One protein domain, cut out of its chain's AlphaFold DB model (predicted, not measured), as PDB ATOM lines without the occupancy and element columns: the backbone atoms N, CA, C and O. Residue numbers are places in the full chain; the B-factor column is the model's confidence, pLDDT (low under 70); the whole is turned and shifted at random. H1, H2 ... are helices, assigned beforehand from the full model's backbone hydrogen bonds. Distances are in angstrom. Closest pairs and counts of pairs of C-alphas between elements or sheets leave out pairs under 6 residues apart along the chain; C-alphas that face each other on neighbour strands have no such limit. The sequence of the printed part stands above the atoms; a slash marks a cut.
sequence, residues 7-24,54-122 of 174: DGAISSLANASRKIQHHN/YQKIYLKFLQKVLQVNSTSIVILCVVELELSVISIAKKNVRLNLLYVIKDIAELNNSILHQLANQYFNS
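This is residues 7 to 24 and 54 to 122 of the 174 residues of an uncharacterized protein of Ajellomyces capsulatus (strain H88) (UniProt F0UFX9). The longest helix, H1, runs along one side of a compact body of helices and crosses the short helix H3, which lies in the middle; H6 crosses H3 too and makes a corner with H1 near H1's last residues. On another side of H3, H2 folds back into it as a helical hairpin, H5 runs beside H2, and the short H4 crosses H2 near its first residues. The printed part has 87 residues with six named helices, in the order H1 to H6, and no named strand; the class is all helix. It is compact, with a radius of gyration of the C-alphas of 12.2 A, and rounded, spanning 32 by 29 by 21 A.

H1, residues 7 to 23, is 24.3 A from first to last C-alpha and begins at C-alpha 7 (159.689, -101.684, 146.039). H3 is residues 71 to 80, and its C-alpha 71 is at (163.323, -101.361, 124.800). H2, residues 54 to 68, is 21.3 A long, and H5, residues 91 to 103, is 20.0 A. H4 is residues 83 to 88. H6, residues 110 to 121, is 15.9 A long and ends at C-alpha 121 (167.661, -103.744, 115.771).

H1 touches H3 with its residues 12 to 17 alone, about perpendicular at 77 degrees; the closest C-alphas, of Leu 13 and Glu 80, are 6.2 A apart. H1 touches H6 at 90 degrees, about perpendicular, with residues 17 to 21 alone; the closest C-alphas are those of Gln 21 and Ile 111, 6.0 A. H3 and H6 touch at 79 degrees, about perpendicular, with the C-alphas of Ser 72 and Ala 116 closest at 5.0 A. H2, with residues 62 to 66 alone, touches H3 as a hairpin, opposite ways at a shallow tilt of 34 degrees, only just short of steep; the closest C-alphas, of Leu 66 and Val 74, are 6.2 A apart. H2 and H5 touch at a shallow tilt of 31 degrees, the same way, closest at the C-alphas of Val 65 and Leu 98, 6.0 A. H2 and H4 touch about perpendicular, at 83 degrees, with the C-alphas of Tyr 54 and Ser 87 closest at 4.9 A. H2 and H6 are apart. Every O i to N i+4 pair is within hydrogen-bond range in H1, H2, H3 and H6, against 1 of 2 in H4 and 6 of 9 in H5.

The two C-alphas farthest apart, of Asn 92 and Ser 122, are 33.7 A apart. Residues 25 to 53 are not printed, and C-alphas 24 and 54 stand 30.9 A apart across this cut, which lies in the link from H1 to H2. Of the links printed whole, H2 to H3, H3 to H4 and H4 to H5 are tight, and H5 to H6 is short. The mean pLDDT of the printed part is 88.0, and residue 122 alone is under 70.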
ATOM      1  N   ASP A   7     158.414-102.234 145.550       88.94
ATOM      2  CA  ASP A   7     159.689-101.684 146.039       88.94
ATOM      3  C   ASP A   7     160.844-102.672 145.864       88.94
ATOM      4  O   ASP A   7     161.959-102.298 145.495       88.94
ATOM      5  N   GLY A   8     160.559-103.963 146.075       88.12
ATOM      6  CA  GLY A   8     161.526-105.035 145.853       88.12
ATOM      7  C   GLY A   8     161.936-105.127 144.385       88.12
ATOM      8  O   GLY A   8     163.125-105.166 144.090       88.12
ATOM      9  N   ALA A   9     160.964-105.087 143.469       89.44
ATOM     10  CA  ALA A   9     161.216-105.100 142.031       89.44
ATOM     11  C   ALA A   9     162.042-103.886 141.588       89.44
ATOM     12  O   ALA A   9     163.017-104.046 140.863       89.44
ATOM     13  N   ILE A  10     161.688-102.687 142.057       90.75
ATOM     14  CA  ILE A  10     162.407-101.446 141.744       90.75
ATOM     15  C   ILE A  10     163.852-101.512 142.237       90.75
ATOM     16  O   ILE A  10     164.772-101.245 141.469       90.75
ATOM     17  N   SER A  11     164.059-101.922 143.491       90.44
ATOM     18  CA  SER A  11     165.397-102.045 144.081       90.44
ATOM     19  C   SER A  11     166.262-103.037 143.302       90.44
ATOM     20  O   SER A  11     167.429-102.773 143.015       90.44
ATOM     21  N   SER A  12     165.674-104.171 142.920       89.75
ATOM     22  CA  SER A  12     166.304-105.186 142.076       89.75
ATOM     23  C   SER A  12     166.695-104.629 140.705       89.75
ATOM     24  O   SER A  12     167.853-104.742 140.304       89.75
ATOM     25  N   LEU A  13     165.772-103.949 140.018       91.38
ATOM     26  CA  LEU A  13     166.030-103.331 138.715       91.38
ATOM     27  C   LEU A  13     167.130-102.265 138.798       91.38
ATOM     28  O   LEU A  13     168.016-102.238 137.948       91.38
ATOM     29  N   ALA A  14     167.129-101.423 139.832       91.31
ATOM     30  CA  ALA A  14     168.164-100.410 140.037       91.31
ATOM     31  C   ALA A  14     169.541-101.046 140.294       91.31
ATOM     32  O   ALA A  14     170.567-100.580 139.791       91.31
ATOM     33  N   ASN A  15     169.584-102.155 141.034       91.38
ATOM     34  CA  ASN A  15     170.811-102.921 141.242       91.38
ATOM     35  C   ASN A  15     171.321-103.551 139.942       91.38
ATOM     36  O   ASN A  15     172.520-103.486 139.669       91.38
ATOM     37  N   ALA A  16     170.436-104.136 139.137       90.69
ATOM     38  CA  ALA A  16     170.788-104.694 137.836       90.69
ATOM     39  C   ALA A  16     171.275-103.607 136.864       90.69
ATOM     40  O   ALA A  16     172.316-103.782 136.235       90.69
ATOM     41  N   SER A  17     170.598-102.453 136.822       92.12
ATOM     42  CA  SER A  17     170.984-101.281 136.022       92.12
ATOM     43  C   SER A  17     172.423-100.864 136.335       92.12
ATOM     44  O   SER A  17     173.264-100.807 135.437       92.12
ATOM     45  N   ARG A  18     172.745-100.695 137.626       92.50
ATOM     46  CA  ARG A  18     174.101-100.352 138.086       92.50
ATOM     47  C   ARG A  18     175.136-101.419 137.749       92.50
ATOM     48  O   ARG A  18     176.242-101.075 137.347       92.50
ATOM     49  N   LYS A  19     174.800-102.705 137.890       91.56
ATOM     50  CA  LYS A  19     175.709-103.810 137.536       91.56
ATOM     51  C   LYS A  19     176.039-103.806 136.046       91.56
ATOM     52  O   LYS A  19     177.211-103.873 135.693       91.56
ATOM     53  N   ILE A  20     175.027-103.688 135.189       90.44
ATOM     54  CA  ILE A  20     175.208-103.647 133.732       90.44
ATOM     55  C   ILE A  20     176.041-102.430 133.335       90.44
ATOM     56  O   ILE A  20     176.962-102.554 132.535       90.44
ATOM     57  N   GLN A  21     175.768-101.270 133.937       91.75
ATOM     58  CA  GLN A  21     176.551-100.061 133.706       91.75
ATOM     59  C   GLN A  21     178.010-100.230 134.151       91.75
ATOM     60  O   GLN A  21     178.918 -99.844 133.429       91.75
ATOM     61  N   HIS A  22     178.250-100.823 135.321       90.25
ATOM     62  CA  HIS A  22     179.601-101.016 135.844       90.25
ATOM     63  C   HIS A  22     180.423-102.001 135.000       90.25
ATOM     64  O   HIS A  22     181.618-101.802 134.796       90.25
ATOM     65  N   HIS A  23     179.794-103.065 134.499       89.31
ATOM     66  CA  HIS A  23     180.462-104.090 133.696       89.31
ATOM     67  C   HIS A  23     180.407-103.832 132.186       89.31
ATOM     68  O   HIS A  23     180.977-104.611 131.423       89.31
ATOM     69  N   ASN A  24     179.709-102.777 131.748       87.31
ATOM     70  CA  ASN A  24     179.423-102.462 130.344       87.31
ATOM     71  C   ASN A  24     178.882-103.656 129.531       87.31
ATOM     72  O   ASN A  24     179.058-103.725 128.317       87.31
ATOM     73  N   TYR A  54     152.202-119.434 132.436       84.38
ATOM     74  CA  TYR A  54     153.209-118.552 133.013       84.38
ATOM     75  C   TYR A  54     154.005-117.799 131.939       84.38
ATOM     76  O   TYR A  54     154.086-116.574 131.984       84.38
ATOM     77  N   GLN A  55     154.458-118.486 130.891       85.25
ATOM     78  CA  GLN A  55     155.145-117.854 129.761       85.25
ATOM     79  C   GLN A  55     154.271-116.812 129.053       85.25
ATOM     80  O   GLN A  55     154.717-115.691 128.813       85.25
ATOM     81  N   LYS A  56     152.986-117.121 128.835       86.31
ATOM     82  CA  LYS A  56     152.017-116.168 128.263       86.31
ATOM     83  C   LYS A  56     151.828-114.933 129.147       86.31
ATOM     84  O   LYS A  56     151.728-113.814 128.648       86.31
ATOM     85  N   ILE A  57     151.775-115.121 130.466       88.62
ATOM     86  CA  ILE A  57     151.682-114.020 131.432       88.62
ATOM     87  C   ILE A  57     152.923-113.125 131.363       88.62
ATOM     88  O   ILE A  57     152.780-111.901 131.344       88.62
ATOM     89  N   TYR A  58     154.104-113.736 131.345       90.12
ATOM     90  CA  TYR A  58     155.380-113.038 131.320       90.12
ATOM     91  C   TYR A  58     155.566-112.235 130.029       90.12
ATOM     92  O   TYR A  58     155.801-111.031 130.085       90.12
ATOM     93  N   LEU A  59     155.336-112.851 128.868       89.06
ATOM     94  CA  LEU A  59     155.436-112.162 127.580       89.06
ATOM     95  C   LEU A  59     154.422-111.023 127.463       89.06
ATOM     96  O   LEU A  59     154.776-109.928 127.039       89.06
ATOM     97  N   LYS A  60     153.182-111.218 127.929       90.19
ATOM     98  CA  LYS A  60     152.177-110.142 127.950       90.19
ATOM     99  C   LYS A  60     152.579-108.980 128.862       90.19
ATOM    100  O   LYS A  60     152.192-107.842 128.606       90.19
ATOM    101  N   PHE A  61     153.309-109.253 129.943       91.06
ATOM    102  CA  PHE A  61     153.893-108.204 130.772       91.06
ATOM    103  C   PHE A  61     154.974-107.446 129.993       91.06
ATOM    104  O   PHE A  61     154.858-106.232 129.868       91.06
ATOM    105  N   LEU A  62     155.940-108.140 129.384       91.69
ATOM    106  CA  LEU A  62     157.013-107.506 128.611       91.69
ATOM    107  C   LEU A  62     156.507-106.719 127.395       91.69
ATOM    108  O   LEU A  62     156.984-105.619 127.148       91.69
ATOM    109  N   GLN A  63     155.491-107.214 126.682       91.00
ATOM    110  CA  GLN A  63     154.839-106.474 125.594       91.00
ATOM    111  C   GLN A  63     154.246-105.151 126.084       91.00
ATOM    112  O   GLN A  63     154.348-104.133 125.409       91.00
ATOM    113  N   LYS A  64     153.645-105.140 127.278       90.75
ATOM    114  CA  LYS A  64     153.152-103.900 127.886       90.75
ATOM    115  C   LYS A  64     154.289-102.989 128.330       90.75
ATOM    116  O   LYS A  64     154.153-101.778 128.195       90.75
ATOM    117  N   VAL A  65     155.391-103.549 128.838       90.38
ATOM    118  CA  VAL A  65     156.592-102.766 129.161       90.38
ATOM    119  C   VAL A  65     157.086-102.082 127.892       90.38
ATOM    120  O   VAL A  65     157.268-100.876 127.916       90.38
ATOM    121  N   LEU A  66     157.190-102.810 126.778       90.00
ATOM    122  CA  LEU A  66     157.614-102.277 125.483       90.00
ATOM    123  C   LEU A  66     156.686-101.177 124.937       90.00
ATOM    124  O   LEU A  66     157.150-100.267 124.267       90.00
ATOM    125  N   GLN A  67     155.379-101.255 125.207       87.62
ATOM    126  CA  GLN A  67     154.406-100.244 124.769       87.62
ATOM    127  C   GLN A  67     154.451 -98.957 125.601       87.62
ATOM    128  O   GLN A  67     154.191 -97.878 125.077       87.62
ATOM    129  N   VAL A  68     154.694 -99.074 126.909       86.50
ATOM    130  CA  VAL A  68     154.610 -97.949 127.860       86.50
ATOM    131  C   VAL A  68     155.981 -97.323 128.135       86.50
ATOM    132  O   VAL A  68     156.063 -96.140 128.467       86.50
ATOM    133  N   ASN A  69     157.040 -98.116 128.005       87.50
ATOM    134  CA  ASN A  69     158.426 -97.778 128.309       87.50
ATOM    135  C   ASN A  69     159.315 -98.009 127.074       87.50
ATOM    136  O   ASN A  69     158.831 -98.211 125.964       87.50
ATOM    137  N   SER A  70     160.634 -97.973 127.261       87.31
ATOM    138  CA  SER A  70     161.621 -98.222 126.211       87.31
ATOM    139  C   SER A  70     162.056 -99.690 126.136       87.31
ATOM    140  O   SER A  70     161.940-100.461 127.092       87.31
ATOM    141  N   THR A  71     162.654-100.065 125.003       90.75
ATOM    142  CA  THR A  71     163.323-101.361 124.800       90.75
ATOM    143  C   THR A  71     164.410-101.626 125.849       90.75
ATOM    144  O   THR A  71     164.542-102.753 126.312       90.75
ATOM    145  N   SER A  72     165.125-100.595 126.315       90.19
ATOM    146  CA  SER A  72     166.114-100.692 127.404       90.19
ATOM    147  C   SER A  72     165.525-101.159 128.733       90.19
ATOM    148  O   SER A  72     166.132-101.981 129.421       90.19
ATOM    149  N   ILE A  73     164.310-100.727 129.063       91.50
ATOM    150  CA  ILE A  73     163.599-101.210 130.249       91.50
ATOM    151  C   ILE A  73     163.151-102.662 130.071       91.50
ATOM    152  O   ILE A  73     163.164-103.428 131.033       91.50
ATOM    153  N   VAL A  74     162.797-103.074 128.849       91.25
ATOM    154  CA  VAL A  74     162.487-104.482 128.556       91.25
ATOM    155  C   VAL A  74     163.711-105.359 128.805       91.25
ATOM    156  O   VAL A  74     163.580-106.355 129.509       91.25
ATOM    157  N   ILE A  75     164.894-104.969 128.313       91.06
ATOM    158  CA  ILE A  75     166.154-105.684 128.585       91.06
ATOM    159  C   ILE A  75     166.374-105.829 130.090       91.06
ATOM    160  O   ILE A  75     166.598-106.934 130.580       91.06
ATOM    161  N   LEU A  76     166.231-104.736 130.837       91.19
ATOM    162  CA  LEU A  76     166.427-104.745 132.282       91.19
ATOM    163  C   LEU A  76     165.427-105.662 133.008       91.19
ATOM    164  O   LEU A  76     165.808-106.408 133.910       91.19
ATOM    165  N   CYS A  77     164.161-105.661 132.579       91.38
ATOM    166  CA  CYS A  77     163.151-106.584 133.092       91.38
ATOM    167  C   CYS A  77     163.494-108.042 132.769       91.38
ATOM    168  O   CYS A  77     163.261-108.902 133.604       91.38
ATOM    169  N   VAL A  78     164.054-108.335 131.595       91.25
ATOM    170  CA  VAL A  78     164.431-109.708 131.233       91.25
ATOM    171  C   VAL A  78     165.594-110.222 132.078       91.25
ATOM    172  O   VAL A  78     165.587-111.394 132.452       91.25
ATOM    173  N   VAL A  79     166.559-109.355 132.390       90.25
ATOM    174  CA  VAL A  79     167.736-109.706 133.198       90.25
ATOM    175  C   VAL A  79     167.365-109.980 134.654       90.25
ATOM    176  O   VAL A  79     167.841-110.951 135.230       90.25
ATOM    177  N   GLU A  80     166.528-109.134 135.258       90.62
ATOM    178  CA  GLU A  80     166.292-109.178 136.708       90.62
ATOM    179  C   GLU A  80     164.929-109.778 137.088       90.62
ATOM    180  O   GLU A  80     164.785-110.422 138.127       90.62
ATOM    181  N   LEU A  81     163.899-109.579 136.263       88.69
ATOM    182  CA  LEU A  81     162.536-110.026 136.549       88.69
ATOM    183  C   LEU A  81     162.219-111.288 135.759       88.69
ATOM    184  O   LEU A  81     161.481-111.272 134.777       88.69
ATOM    185  N   GLU A  82     162.754-112.405 136.235       83.44
ATOM    186  CA  GLU A  82     162.567-113.706 135.603       83.44
ATOM    187  C   GLU A  82     161.088-114.101 135.436       83.44
ATOM    188  O   GLU A  82     160.190-113.701 136.192       83.44
ATOM    189  N   LEU A  83     160.853-115.007 134.481       84.69
ATOM    190  CA  LEU A  83     159.539-115.569 134.178       84.69
ATOM    191  C   LEU A  83     158.815-116.048 135.438       84.69
ATOM    192  O   LEU A  83     157.648-115.706 135.628       84.69
ATOM    193  N   SER A  84     159.492-116.796 136.309       80.06
ATOM    194  CA  SER A  84     158.908-117.350 137.536       80.06
ATOM    195  C   SER A  84     158.371-116.265 138.469       80.06
ATOM    196  O   SER A  84     157.295-116.424 139.039       80.06
ATOM    197  N   VAL A  85     159.079-115.138 138.575       83.69
ATOM    198  CA  VAL A  85     158.752-114.032 139.482       83.69
ATOM    199  C   VAL A  85     157.527-113.262 138.989       83.69
ATOM    200  O   VAL A  85     156.570-113.044 139.736       83.69
ATOM    201  N   ILE A  86     157.506-112.894 137.708       86.31
ATOM    202  CA  ILE A  86     156.391-112.148 137.107       86.31
ATOM    203  C   ILE A  86     155.137-113.016 136.963       86.31
ATOM    204  O   ILE A  86     154.013-112.533 137.118       86.31
ATOM    205  N   SER A  87     155.312-114.303 136.680       84.06
ATOM    206  CA  SER A  87     154.207-115.223 136.410       84.06
ATOM    207  C   SER A  87     153.311-115.471 137.617       84.06
ATOM    208  O   SER A  87     152.092-115.588 137.463       84.06
ATOM    209  N   ILE A  88     153.902-115.502 138.812       85.31
ATOM    210  CA  ILE A  88     153.175-115.648 140.078       85.31
ATOM    211  C   ILE A  88     152.724-114.298 140.657       85.31
ATOM    212  O   ILE A  88     151.905-114.263 141.576       85.31
ATOM    213  N   ALA A  89     153.223-113.177 140.127       85.56
ATOM    214  CA  ALA A  89     152.875-111.852 140.615       85.56
ATOM    215  C   ALA A  89     151.396-111.517 140.353       85.56
ATOM    216  O   ALA A  89     150.830-111.731 139.265       85.56
ATOM    217  N   LYS A  90     150.763-110.910 141.364       87.38
ATOM    218  CA  LYS A  90     149.379-110.438 141.266       87.38
ATOM    219  C   LYS A  90     149.242-109.439 140.111       87.38
ATOM    220  O   LYS A  90     150.163-108.687 139.790       87.38
ATOM    221  N   LYS A  91     148.073-109.429 139.465       87.62
ATOM    222  CA  LYS A  91     147.805-108.572 138.295       87.62
ATOM    223  C   LYS A  91     148.022-107.086 138.608       87.62
ATOM    224  O   LYS A  91     148.594-106.385 137.783       87.62
ATOM    225  N   ASN A  92     147.590-106.625 139.781       86.94
ATOM    226  CA  ASN A  92     147.782-105.244 140.229       86.94
ATOM    227  C   ASN A  92     149.265-104.894 140.413       86.94
ATOM    228  O   ASN A  92     149.675-103.834 139.968       86.94
ATOM    229  N   VAL A  93     150.080-105.793 140.973       87.19
ATOM    230  CA  VAL A  93     151.531-105.580 141.107       87.19
ATOM    231  C   VAL A  93     152.175-105.421 139.734       87.19
ATOM    232  O   VAL A  93     152.885-104.450 139.512       87.19
ATOM    233  N   ARG A  94     151.863-106.309 138.779       88.00
ATOM    234  CA  ARG A  94     152.370-106.203 137.399       88.00
ATOM    235  C   ARG A  94     151.974-104.890 136.724       88.00
ATOM    236  O   ARG A  94     152.795-104.291 136.043       88.00
ATOM    237  N   LEU A  95     150.721-104.461 136.898       88.06
ATOM    238  CA  LEU A  95     150.220-103.207 136.332       88.06
ATOM    239  C   LEU A  95     150.857-101.983 136.984       88.06
ATOM    240  O   LEU A  95     151.275-101.089 136.268       88.06
ATOM    241  N   ASN A  96     150.975-101.947 138.309       87.31
ATOM    242  CA  ASN A  96     151.589-100.819 139.002       87.31
ATOM    243  C   ASN A  96     153.078-100.719 138.668       87.31
ATOM    244  O   ASN A  96     153.564 -99.633 138.378       87.31
ATOM    245  N   LEU A  97     153.779-101.855 138.625       88.19
ATOM    246  CA  LEU A  97     155.194-101.910 138.276       88.19
ATOM    247  C   LEU A  97     155.467-101.314 136.884       88.19
ATOM    248  O   LEU A  97     156.417-100.558 136.730       88.19
ATOM    249  N   LEU A  98     154.596-101.581 135.901       86.94
ATOM    250  CA  LEU A  98     154.680-100.996 134.555       86.94
ATOM    251  C   LEU A  98     154.706 -99.463 134.555       86.94
ATOM    252  O   LEU A  98     155.432 -98.878 133.756       86.94
ATOM    253  N   TYR A  99     153.891 -98.835 135.408       85.12
ATOM    254  CA  TYR A  99     153.794 -97.378 135.491       85.12
ATOM    255  C   TYR A  99     154.922 -96.788 136.321       85.12
ATOM    256  O   TYR A  99     155.526 -95.812 135.903       85.12
ATOM    257  N   VAL A 100     155.235 -97.402 137.463       86.81
ATOM    258  CA  VAL A 100     156.245 -96.862 138.375       86.81
ATOM    259  C   VAL A 100     157.635 -96.886 137.741       86.81
ATOM    260  O   VAL A 100     158.366 -95.918 137.878       86.81
ATOM    261  N   ILE A 101     157.988 -97.939 136.992       87.00
ATOM    262  CA  ILE A 101     159.301 -98.051 136.328       87.00
ATOM    263  C   ILE A 101     159.575 -96.891 135.359       87.00
ATOM    264  O   ILE A 101     160.730 -96.496 135.203       87.00
ATOM    265  N   LYS A 102     158.535 -96.340 134.724       81.38
ATOM    266  CA  LYS A 102     158.659 -95.287 133.711       81.38
ATOM    267  C   LYS A 102     159.335 -94.026 134.246       81.38
ATOM    268  O   LYS A 102     160.077 -93.373 133.516       81.38
ATOM    269  N   ASP A 103     159.080 -93.705 135.508       81.19
ATOM    270  CA  ASP A 103     159.462 -92.429 136.108       81.19
ATOM    271  C   ASP A 103     160.783 -92.513 136.897       81.19
ATOM    272  O   ASP A 103     161.193 -91.549 137.544       81.19
ATOM    273  N   ILE A 104     161.486 -93.653 136.847       83.75
ATOM    274  CA  ILE A 104     162.712 -93.875 137.625       83.75
ATOM    275  C   ILE A 104     163.946 -93.597 136.769       83.75
ATOM    276  O   ILE A 104     164.389 -94.433 135.979       83.75
ATOM    277  N   ALA A 105     164.558 -92.434 136.994       80.06
ATOM    278  CA  ALA A 105     165.767 -92.007 136.290       80.06
ATOM    279  C   ALA A 105     166.944 -92.995 136.434       80.06
ATOM    280  O   ALA A 105     167.701 -93.183 135.488       80.06
ATOM    281  N   GLU A 106     167.074 -93.680 137.574       81.88
ATOM    282  CA  GLU A 106     168.159 -94.645 137.844       81.88
ATOM    283  C   GLU A 106     168.131 -95.891 136.940       81.88
ATOM    284  O   GLU A 106     169.132 -96.601 136.793       81.88
ATOM    285  N   LEU A 107     166.983 -96.180 136.321       86.06
ATOM    286  CA  LEU A 107     166.834 -97.301 135.391       86.06
ATOM    287  C   LEU A 107     167.227 -96.919 133.960       86.06
ATOM    288  O   LEU A 107     167.319 -97.781 133.088       86.06
ATOM    289  N   ASN A 108     167.467 -95.631 133.717       83.50
ATOM    290  CA  ASN A 108     167.818 -95.090 132.421       83.50
ATOM    291  C   ASN A 108     169.336 -94.879 132.333       83.50
ATOM    292  O   ASN A 108     169.872 -93.914 132.874       83.50
ATOM    293  N   ASN A 109     170.039 -95.774 131.639       84.38
ATOM    294  CA  ASN A 109     171.468 -95.618 131.375       84.38
ATOM    295  C   ASN A 109     171.806 -95.900 129.902       84.38
ATOM    296  O   ASN A 109     171.115 -96.658 129.217       84.38
ATOM    297  N   SER A 110     172.868 -95.262 129.404       88.81
ATOM    298  CA  SER A 110     173.273 -95.328 127.992       88.81
ATOM    299  C   SER A 110     173.657 -96.740 127.541       88.81
ATOM    300  O   SER A 110     173.359 -97.113 126.408       88.81
ATOM    301  N   ILE A 111     174.249 -97.545 128.428       90.88
ATOM    302  CA  ILE A 111     174.639 -98.932 128.145       90.88
ATOM    303  C   ILE A 111     173.406 -99.802 127.880       90.88
ATOM    304  O   ILE A 111     173.384-100.558 126.913       90.88
ATOM    305  N   LEU A 112     172.340 -99.657 128.670       89.62
ATOM    306  CA  LEU A 112     171.079-100.364 128.444       89.62
ATOM    307  C   LEU A 112     170.435 -99.974 127.113       89.62
ATOM    308  O   LEU A 112     169.865-100.833 126.447       89.62
ATOM    309  N   HIS A 113     170.529 -98.706 126.704       90.62
ATOM    310  CA  HIS A 113     170.062 -98.283 125.376       90.62
ATOM    311  C   HIS A 113     170.896 -98.887 124.254       90.62
ATOM    312  O   HIS A 113     170.337 -99.333 123.254       90.62
ATOM    313  N   GLN A 114     172.217 -98.950 124.422       91.31
ATOM    314  CA  GLN A 114     173.098 -99.592 123.454       91.31
ATOM    315  C   GLN A 114     172.777-101.084 123.316       91.31
ATOM    316  O   GLN A 114     172.587-101.557 122.197       91.31
ATOM    317  N   LEU A 115     172.646-101.803 124.434       90.06
ATOM    318  CA  LEU A 115     172.257-103.214 124.445       90.06
ATOM    319  C   LEU A 115     170.876-103.409 123.816       90.06
ATOM    320  O   LEU A 115     170.692-104.284 122.978       90.06
ATOM    321  N   ALA A 116     169.905-102.566 124.160       91.12
ATOM    322  CA  ALA A 116     168.578-102.640 123.570       91.12
ATOM    323  C   ALA A 116     168.607-102.437 122.053       91.12
ATOM    324  O   ALA A 116     167.950-103.180 121.331       91.12
ATOM    325  N   ASN A 117     169.399-101.490 121.557       91.38
ATOM    326  CA  ASN A 117     169.576-101.303 120.122       91.38
ATOM    327  C   ASN A 117     170.248-102.514 119.471       91.38
ATOM    328  O   ASN A 117     169.827-102.917 118.391       91.38
ATOM    329  N   GLN A 118     171.241-103.117 120.127       90.69
ATOM    330  CA  GLN A 118     171.866-104.344 119.642       90.69
ATOM    331  C   GLN A 118     170.838-105.469 119.536       90.69
ATOM    332  O   GLN A 118     170.691-106.038 118.467       90.69
ATOM    333  N   TYR A 119     170.062-105.760 120.574       89.81
ATOM    334  CA  TYR A 119     169.142-106.898 120.517       89.81
ATOM    335  C   TYR A 119     167.897-106.645 119.657       89.81
ATOM    336  O   TYR A 119     167.479-107.531 118.922       89.81
ATOM    337  N   PHE A 120     167.301-105.450 119.701       87.38
ATOM    338  CA  PHE A 120     166.050-105.177 118.981       87.38
ATOM    339  C   PHE A 120     166.243-104.753 117.520       87.38
ATOM    340  O   PHE A 120     165.315-104.925 116.734       87.38
ATOM    341  N   ASN A 121     167.409-104.217 117.139       84.94
ATOM    342  CA  ASN A 121     167.661-103.744 115.771       84.94
ATOM    343  C   ASN A 121     168.665-104.616 114.999       84.94
ATOM    344  O   ASN A 121     169.031-104.261 113.876       84.94
ATOM    345  N   SER A 122     169.103-105.752 115.553       63.97
ATOM    346  CA  SER A 122     169.981-106.699 114.851       63.97
ATOM    347  C   SER A 122     169.228-107.493 113.788       63.97
ATOM    348  O   SER A 122     169.062-108.698 113.889       63.97
TER     349      SER A 122